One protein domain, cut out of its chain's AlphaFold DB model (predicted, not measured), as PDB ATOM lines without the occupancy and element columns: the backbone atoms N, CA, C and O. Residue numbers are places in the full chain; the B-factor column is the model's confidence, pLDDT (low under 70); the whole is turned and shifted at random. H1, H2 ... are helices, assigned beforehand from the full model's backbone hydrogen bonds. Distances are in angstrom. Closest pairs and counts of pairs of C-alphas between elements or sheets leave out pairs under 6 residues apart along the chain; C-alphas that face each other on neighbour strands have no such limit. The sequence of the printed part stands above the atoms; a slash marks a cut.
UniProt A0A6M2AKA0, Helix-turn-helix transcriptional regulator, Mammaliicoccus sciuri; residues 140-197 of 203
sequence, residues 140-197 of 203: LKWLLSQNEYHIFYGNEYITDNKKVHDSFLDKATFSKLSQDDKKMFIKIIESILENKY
ATOM      1  N   LEU A 140     -18.032 -36.362 -43.634       95.62
ATOM      2  CA  LEU A 140     -19.031 -36.206 -42.578       95.62
ATOM      3  C   LEU A 140     -20.158 -37.250 -42.655       95.62
ATOM      4  O   LEU A 140     -20.640 -37.709 -41.617       95.62
ATOM      5  N   LYS A 141     -20.587 -37.643 -43.859       95.00
ATOM      6  CA  LYS A 141     -21.646 -38.646 -44.023       95.00
ATOM      7  C   LYS A 141     -21.144 -40.021 -43.602       95.00
ATOM      8  O   LYS A 141     -21.882 -40.740 -42.925       95.00
ATOM      9  N   TRP A 142     -19.909 -40.371 -43.955       95.31
ATOM     10  CA  TRP A 142     -19.279 -41.603 -43.489       95.31
ATOM     11  C   TRP A 142     -19.120 -41.602 -41.970       95.31
ATOM     12  O   TRP A 142     -19.571 -42.548 -41.323       95.31
ATOM     13  N   LEU A 143     -18.581 -40.515 -41.397       96.06
ATOM     14  CA  LEU A 143     -18.416 -40.365 -39.951       96.06
ATOM     15  C   LEU A 143     -19.738 -40.631 -39.232       96.06
ATOM     16  O   LEU A 143     -19.772 -41.472 -38.341       96.06
ATOM     17  N   LEU A 144     -20.827 -39.976 -39.649       96.50
ATOM     18  CA  LEU A 144     -22.156 -40.132 -39.046       96.50
ATOM     19  C   LEU A 144     -22.802 -41.505 -39.304       96.50
ATOM     20  O   LEU A 144     -23.676 -41.901 -38.538       96.50
ATOM     21  N   SER A 145     -22.398 -42.234 -40.347       95.00
ATOM     22  CA  SER A 145     -23.002 -43.526 -40.713       95.00
ATOM     23  C   SER A 145     -22.273 -44.739 -40.126       95.00
ATOM     24  O   SER A 145     -22.876 -45.807 -40.010       95.00
ATOM     25  N   GLN A 146     -20.990 -44.614 -39.776       94.38
ATOM     26  CA  GLN A 146     -20.222 -45.728 -39.218       94.38
ATOM     27  C   GLN A 146     -20.639 -46.070 -37.772       94.38
ATOM     28  O   GLN A 146     -21.133 -45.225 -37.010       94.38
ATOM     29  N   ASN A 147     -20.381 -47.326 -37.389       93.75
ATOM     30  CA  ASN A 147     -20.669 -47.886 -36.060       93.75
ATOM     31  C   ASN A 147     -19.436 -48.483 -35.356       93.75
ATOM     32  O   ASN A 147     -19.584 -49.207 -34.378       93.75
ATOM     33  N   GLU A 148     -18.239 -48.201 -35.862       94.19
ATOM     34  CA  GLU A 148     -16.957 -48.651 -35.315       94.19
ATOM     35  C   GLU A 148     -16.487 -47.755 -34.154       94.19
ATOM     36  O   GLU A 148     -15.974 -48.249 -33.153       94.19
ATOM     37  N   TYR A 149     -16.738 -46.444 -34.245       93.94
ATOM     38  CA  TYR A 149     -16.289 -45.443 -33.278       93.94
ATOM     39  C   TYR A 149     -17.423 -44.524 -32.809       93.94
ATOM     40  O   TYR A 149     -18.354 -44.174 -33.552       93.94
ATOM     41  N   HIS A 150     -17.316 -44.062 -31.561       92.75
ATOM     42  CA  HIS A 150     -18.117 -42.941 -31.082       92.75
ATOM     43  C   HIS A 150     -17.706 -41.649 -31.788       92.75
ATOM     44  O   HIS A 150     -16.525 -41.396 -32.009       92.75
ATOM     45  N   ILE A 151     -18.695 -40.819 -32.112       94.94
ATOM     46  CA  ILE A 151     -18.477 -39.487 -32.680       94.94
ATOM     47  C   ILE A 151     -18.772 -38.479 -31.590       94.94
ATOM     48  O   ILE A 151     -19.770 -38.621 -30.887       94.94
ATOM     49  N   PHE A 152     -17.937 -37.458 -31.488       94.50
ATOM     50  CA  PHE A 152     -18.084 -36.380 -30.525       94.50
ATOM     51  C   PHE A 152     -18.482 -35.094 -31.243       94.50
ATOM     52  O   PHE A 152     -18.026 -34.847 -32.360       94.50
ATOM     53  N   TYR A 153     -19.299 -34.263 -30.599       91.31
ATOM     54  CA  TYR A 153     -19.603 -32.917 -31.084       91.31
ATOM     55  C   TYR A 153     -19.107 -31.873 -30.082       91.31
ATOM     56  O   TYR A 153     -19.849 -31.394 -29.224       91.31
ATOM     57  N   GLY A 154     -17.810 -31.566 -30.173       89.00
ATOM     58  CA  GLY A 154     -17.131 -30.705 -29.207       89.00
ATOM     59  C   GLY A 154     -17.227 -31.240 -27.773       89.00
ATOM     60  O   GLY A 154     -17.581 -32.392 -27.541       89.00
ATOM     61  N   ASN A 155     -16.911 -30.387 -26.799       90.25
ATOM     62  CA  ASN A 155     -17.054 -30.691 -25.367       90.25
ATOM     63  C   ASN A 155     -17.969 -29.680 -24.655       90.25
ATOM     64  O   ASN A 155     -17.915 -29.535 -23.437       90.25
ATOM     65  N   GLU A 156     -18.791 -28.967 -25.425       92.75
ATOM     66  CA  GLU A 156     -19.679 -27.910 -24.927       92.75
ATOM     67  C   GLU A 156     -21.037 -28.456 -24.470       92.75
ATOM     68  O   GLU A 156     -21.699 -27.852 -23.629       92.75
ATOM     69  N   TYR A 157     -21.441 -29.616 -24.995       91.00
ATOM     70  CA  TYR A 157     -22.744 -30.219 -24.748       91.00
ATOM     71  C   TYR A 157     -22.607 -31.588 -24.083       91.00
ATOM     72  O   TYR A 157     -21.784 -32.415 -24.480       91.00
ATOM     73  N   ILE A 158     -23.463 -31.839 -23.092       90.88
ATOM     74  CA  ILE A 158     -23.671 -33.170 -22.518       90.88
ATOM     75  C   ILE A 158     -24.735 -33.862 -23.361       90.88
ATOM     76  O   ILE A 158     -25.914 -33.522 -23.281       90.88
ATOM     77  N   THR A 159     -24.305 -34.803 -24.193       90.38
ATOM     78  CA  THR A 159     -25.176 -35.581 -25.084       90.38
ATOM     79  C   THR A 159     -25.480 -36.963 -24.511       90.38
ATOM     80  O   THR A 159     -26.496 -37.563 -24.849       90.38
ATOM     81  N   ASP A 160     -24.639 -37.462 -23.603       85.38
ATOM     82  CA  ASP A 160     -24.904 -38.684 -22.855       85.38
ATOM     83  C   ASP A 160     -25.868 -38.405 -21.691       85.38
ATOM     84  O   ASP A 160     -25.517 -37.784 -20.687       85.38
ATOM     85  N   ASN A 161     -27.106 -38.868 -21.837       83.06
ATOM     86  CA  ASN A 161     -28.166 -38.755 -20.836       83.06
ATOM     87  C   ASN A 161     -28.382 -40.057 -20.045       83.06
ATOM     88  O   ASN A 161     -29.379 -40.187 -19.320       83.06
ATOM     89  N   LYS A 162     -27.478 -41.038 -20.174       84.50
ATOM     90  CA  LYS A 162     -27.580 -42.300 -19.444       84.50
ATOM     91  C   LYS A 162     -27.406 -42.074 -17.944       84.50
ATOM     92  O   LYS A 162     -26.591 -41.283 -17.485       84.50
ATOM     93  N   LYS A 163     -28.173 -42.830 -17.154       81.31
ATOM     94  CA  LYS A 163     -28.039 -42.861 -15.685       81.31
ATOM     95  C   LYS A 163     -26.975 -43.847 -15.205       81.31
ATOM     96  O   LYS A 163     -26.472 -43.711 -14.094       81.31
ATOM     97  N   VAL A 164     -26.686 -44.861 -16.017       83.75
ATOM     98  CA  VAL A 164     -25.743 -45.942 -15.724       83.75
ATOM     99  C   VAL A 164     -24.777 -46.035 -16.894       83.75
ATOM    100  O   VAL A 164     -25.211 -46.025 -18.044       83.75
ATOM    101  N   HIS A 165     -23.490 -46.113 -16.573       89.00
ATOM    102  CA  HIS A 165     -22.398 -46.170 -17.537       89.00
ATOM    103  C   HIS A 165     -21.616 -47.461 -17.358       89.00
ATOM    104  O   HIS A 165     -21.427 -47.922 -16.230       89.00
ATOM    105  N   ASP A 166     -21.112 -47.993 -18.465       87.38
ATOM    106  CA  ASP A 166     -20.415 -49.284 -18.478       87.38
ATOM    107  C   ASP A 166     -18.988 -49.172 -17.922       87.38
ATOM    108  O   ASP A 166     -18.388 -50.154 -17.487       87.38
ATOM    109  N   SER A 167     -18.421 -47.963 -17.922       90.25
ATOM    110  CA  SER A 167     -17.095 -47.689 -17.373       90.25
ATOM    111  C   SER A 167     -16.923 -46.221 -16.979       90.25
ATOM    112  O   SER A 167     -17.717 -45.349 -17.340       90.25
ATOM    113  N   PHE A 168     -15.830 -45.923 -16.270       88.88
ATOM    114  CA  PHE A 168     -15.423 -44.541 -16.015       88.88
ATOM    115  C   PHE A 168     -15.192 -43.760 -17.317       88.88
ATOM    116  O   PHE A 168     -15.615 -42.613 -17.413       88.88
ATOM    117  N   LEU A 169     -14.564 -44.382 -18.323       88.88
ATOM    118  CA  LEU A 169     -14.331 -43.752 -19.624       88.88
ATOM    119  C   LEU A 169     -15.645 -43.456 -20.347       88.88
ATOM    120  O   LEU A 169     -15.790 -42.372 -20.905       88.88
ATOM    121  N   ASP A 170     -16.615 -44.369 -20.286       87.62
ATOM    122  CA  ASP A 170     -17.956 -44.149 -20.837       87.62
ATOM    123  C   ASP A 170     -18.617 -42.923 -20.188       87.62
ATOM    124  O   ASP A 170     -19.080 -42.031 -20.891       87.62
ATOM    125  N   LYS A 171     -18.538 -42.798 -18.860       87.69
ATOM    126  CA  LYS A 171     -19.046 -41.623 -18.137       87.69
ATOM    127  C   LYS A 171     -18.284 -40.331 -18.459       87.69
ATOM    128  O   LYS A 171     -18.882 -39.264 -18.547       87.69
ATOM    129  N   ALA A 172     -16.959 -40.402 -18.582       88.50
ATOM    130  CA  ALA A 172     -16.109 -39.238 -18.837       88.50
ATOM    131  C   ALA A 172     -16.266 -38.693 -20.267       88.50
ATOM    132  O   ALA A 172     -16.025 -37.515 -20.516       88.50
ATOM    133  N   THR A 173     -16.695 -39.539 -21.203       89.56
ATOM    134  CA  THR A 173     -16.926 -39.197 -22.610       89.56
ATOM    135  C   THR A 173     -18.368 -38.731 -22.829       89.56
ATOM    136  O   THR A 173     -19.134 -39.337 -23.566       89.56
ATOM    137  N   PHE A 174     -18.768 -37.645 -22.171       89.06
ATOM    138  CA  PHE A 174     -20.170 -37.206 -22.109       89.06
ATOM    139  C   PHE A 174     -20.721 -36.559 -23.394       89.06
ATOM    140  O   PHE A 174     -21.929 -36.357 -23.496       89.06
ATOM    141  N   SER A 175     -19.864 -36.209 -24.358       93.62
ATOM    142  CA  SER A 175     -20.226 -35.507 -25.603       93.62
ATOM    143  C   SER A 175     -20.341 -36.434 -26.827       93.62
ATOM    144  O   SER A 175     -20.280 -35.985 -27.976       93.62
ATOM    145  N   LYS A 176     -20.498 -37.747 -26.598       92.94
ATOM    146  CA  LYS A 176     -20.722 -38.747 -27.656       92.94
ATOM    147  C   LYS A 176     -22.127 -38.625 -28.241       92.94
ATOM    148  O   LYS A 176     -23.113 -38.673 -27.508       92.94
ATOM    149  N   LEU A 177     -22.227 -38.588 -29.561       93.94
ATOM    150  CA  LEU A 177     -23.495 -38.645 -30.280       93.94
ATOM    151  C   LEU A 177     -24.105 -40.048 -30.212       93.94
ATOM    152  O   LEU A 177     -23.428 -41.053 -30.474       93.94
ATOM    153  N   SER A 178     -25.401 -40.112 -29.908       92.94
ATOM    154  CA  SER A 178     -26.183 -41.342 -29.995       92.94
ATOM    155  C   SER A 178     -26.468 -41.722 -31.452       92.94
ATOM    156  O   SER A 178     -26.264 -40.945 -32.387       92.94
ATOM    157  N   GLN A 179     -26.971 -42.938 -31.664       93.38
ATOM    158  CA  GLN A 179     -27.386 -43.384 -32.997       93.38
ATOM    159  C   GLN A 179     -28.563 -42.576 -33.549       93.38
ATOM    160  O   GLN A 179     -28.656 -42.369 -34.760       93.38
ATOM    161  N   ASP A 180     -29.447 -42.097 -32.679       94.19
ATOM    162  CA  ASP A 180     -30.580 -41.281 -33.099       94.19
ATOM    163  C   ASP A 180     -30.137 -39.855 -33.444       94.19
ATOM    164  O   ASP A 180     -30.587 -39.325 -34.461       94.19
ATOM    165  N   ASP A 181     -29.166 -39.293 -32.712       95.25
ATOM    166  CA  ASP A 181     -28.544 -38.004 -33.055       95.25
ATOM    167  C   ASP A 181     -27.879 -38.069 -34.433       95.25
ATOM    168  O   ASP A 181     -28.133 -37.230 -35.296       95.25
ATOM    169  N   LYS A 182     -27.079 -39.118 -34.680       96.62
ATOM    170  CA  LYS A 182     -26.426 -39.347 -35.977       96.62
ATOM    171  C   LYS A 182     -27.445 -39.401 -37.121       96.62
ATOM    172  O   LYS A 182     -27.283 -38.709 -38.127       96.62
ATOM    173  N   LYS A 183     -28.530 -40.172 -36.962       96.75
ATOM    174  CA  LYS A 183     -29.616 -40.264 -37.959       96.75
ATOM    175  C   LYS A 183     -30.319 -38.926 -38.172       96.75
ATOM    176  O   LYS A 183     -30.657 -38.592 -39.308       96.75
ATOM    177  N   MET A 184     -30.573 -38.180 -37.099       97.31
ATOM    178  CA  MET A 184     -31.186 -36.856 -37.170       97.31
ATOM    179  C   MET A 184     -30.292 -35.884 -37.946       97.31
ATOM    180  O   MET A 184     -30.780 -35.216 -38.856       97.31
ATOM    181  N   PHE A 185     -28.990 -35.851 -37.653       97.19
ATOM    182  CA  PHE A 185     -28.031 -35.001 -38.359       97.19
ATOM    183  C   PHE A 185     -27.938 -35.345 -39.839       97.19
ATOM    184  O   PHE A 185     -28.016 -34.435 -40.659       97.19
ATOM    185  N   ILE A 186     -27.862 -36.632 -40.195       97.56
ATOM    186  CA  ILE A 186     -27.872 -37.059 -41.601       97.56
ATOM    187  C   ILE A 186     -29.106 -36.502 -42.318       97.56
ATOM    188  O   ILE A 186     -28.958 -35.858 -43.349       97.56
ATOM    189  N   LYS A 187     -30.308 -36.662 -41.748       97.69
ATOM    190  CA  LYS A 187     -31.549 -36.157 -42.361       97.69
ATOM    191  C   LYS A 187     -31.559 -34.638 -42.531       97.69
ATOM    192  O   LYS A 187     -31.991 -34.145 -43.570       97.69
ATOM    193  N   ILE A 188     -31.111 -33.894 -41.516       98.06
ATOM    194  CA  ILE A 188     -31.051 -32.426 -41.571       98.06
ATOM    195  C   ILE A 188     -30.063 -31.981 -42.652       98.06
ATOM    196  O   ILE A 188     -30.404 -31.141 -43.481       98.06
ATOM    197  N   ILE A 189     -28.864 -32.565 -42.669       97.50
ATOM    198  CA  ILE A 189     -27.820 -32.242 -43.643       97.50
ATOM    199  C   ILE A 189     -28.294 -32.586 -45.055       97.50
ATOM    200  O   ILE A 189     -28.213 -31.735 -45.934       97.50
ATOM    201  N   GLU A 190     -28.831 -33.786 -45.281       95.88
ATOM    202  CA  GLU A 190     -29.336 -34.199 -46.594       95.88
ATOM    203  C   GLU A 190     -30.446 -33.269 -47.086       95.88
ATOM    204  O   GLU A 190     -30.375 -32.811 -48.220       95.88
ATOM    205  N   SER A 191     -31.394 -32.890 -46.223       96.88
ATOM    206  CA  SER A 191     -32.434 -31.913 -46.567       96.88
ATOM    207  C   SER A 191     -31.846 -30.561 -46.994       96.88
ATOM    208  O   SER A 191     -32.260 -29.988 -48.002       96.88
ATOM    209  N   ILE A 192     -30.842 -30.048 -46.274       97.06
ATOM    210  CA  ILE A 192     -30.164 -28.793 -46.642       97.06
ATOM    211  C   ILE A 192     -29.452 -28.936 -47.992       97.06
ATOM    212  O   ILE A 192     -29.553 -28.048 -48.839       97.06
ATOM    213  N   LEU A 193     -28.732 -30.041 -48.200       95.56
ATOM    214  CA  LEU A 193     -27.965 -30.272 -49.421       95.56
ATOM    215  C   LEU A 193     -28.874 -30.460 -50.640       95.56
ATOM    216  O   LEU A 193     -28.597 -29.871 -51.678       95.56
ATOM    217  N   GLU A 194     -29.963 -31.220 -50.515       94.44
ATOM    218  CA  GLU A 194     -30.925 -31.467 -51.598       94.44
ATOM    219  C   GLU A 194     -31.675 -30.203 -52.021       94.44
ATOM    220  O   GLU A 194     -31.988 -30.043 -53.197       94.44
ATOM    221  N   ASN A 195     -31.930 -29.283 -51.086       95.12
ATOM    222  CA  ASN A 195     -32.545 -27.996 -51.405       95.12
ATOM    223  C   ASN A 195     -31.574 -27.016 -52.075       95.12
ATOM    224  O   ASN A 195     -32.011 -26.110 -52.782       95.12
ATOM    225  N   LYS A 196     -30.267 -27.150 -51.824       93.75
ATOM    226  CA  LYS A 196     -29.261 -26.181 -52.278       93.75
ATOM    227  C   LYS A 196     -28.492 -26.630 -53.521       93.75
ATOM    228  O   LYS A 196     -28.024 -25.781 -54.275       93.75
ATOM    229  N   TYR A 197     -28.326 -27.932 -53.724       93.00
ATOM    230  CA  TYR A 197     -27.418 -28.475 -54.728       93.00
ATOM    231  C   TYR A 197     -28.073 -29.581 -55.555       93.00
ATOM    232  O   TYR A 197     -28.857 -30.390 -55.062       93.00
TER     233      TYR A 197
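This is residues 140 to 197 of the 203 residues of the protein "Helix-turn-helix transcriptional regulator" of Mammaliicoccus sciuri (UniProt A0A6M2AKA0). A short helix, H1, packs on residues 182 to 186 of the long helix H3, and a long loop, residues 146 to 167, leads away to the small helix H2 at the far end. Residues 164 to 169 stick out at that end and residues 191 to 197 at the other. The printed part has 58 residues with three named helices, H1, H2, H3, and no named strand: all helix. It is loose, with a radius of gyration of the C-alphas of 13.3 A, spanning 44 by 22 by 17 A.

H1, residues 140 to 145, touches H3, residues 179 to 196, with the closest C-alphas, of Leu 144 and Lys 182, 5.3 A apart. They run opposite ways at a steep tilt of 41 degrees. H2, residues 168 to 172, is apart from both. In H1, H2 and H3 every O i to N i+4 pair is within hydrogen-bond range.

H1 begins at C-alpha 140 (-19.031, -36.206, -42.578). H3, 25.9 A long, ends at C-alpha 196 (-29.261, -26.181, -52.278).

The farthest C-alphas, of Phe 168 and Tyr 197, are 43.6 A apart. The link H1 to H2 is long. The printed part has no cut, and no printed residue is under 70 in pLDDT.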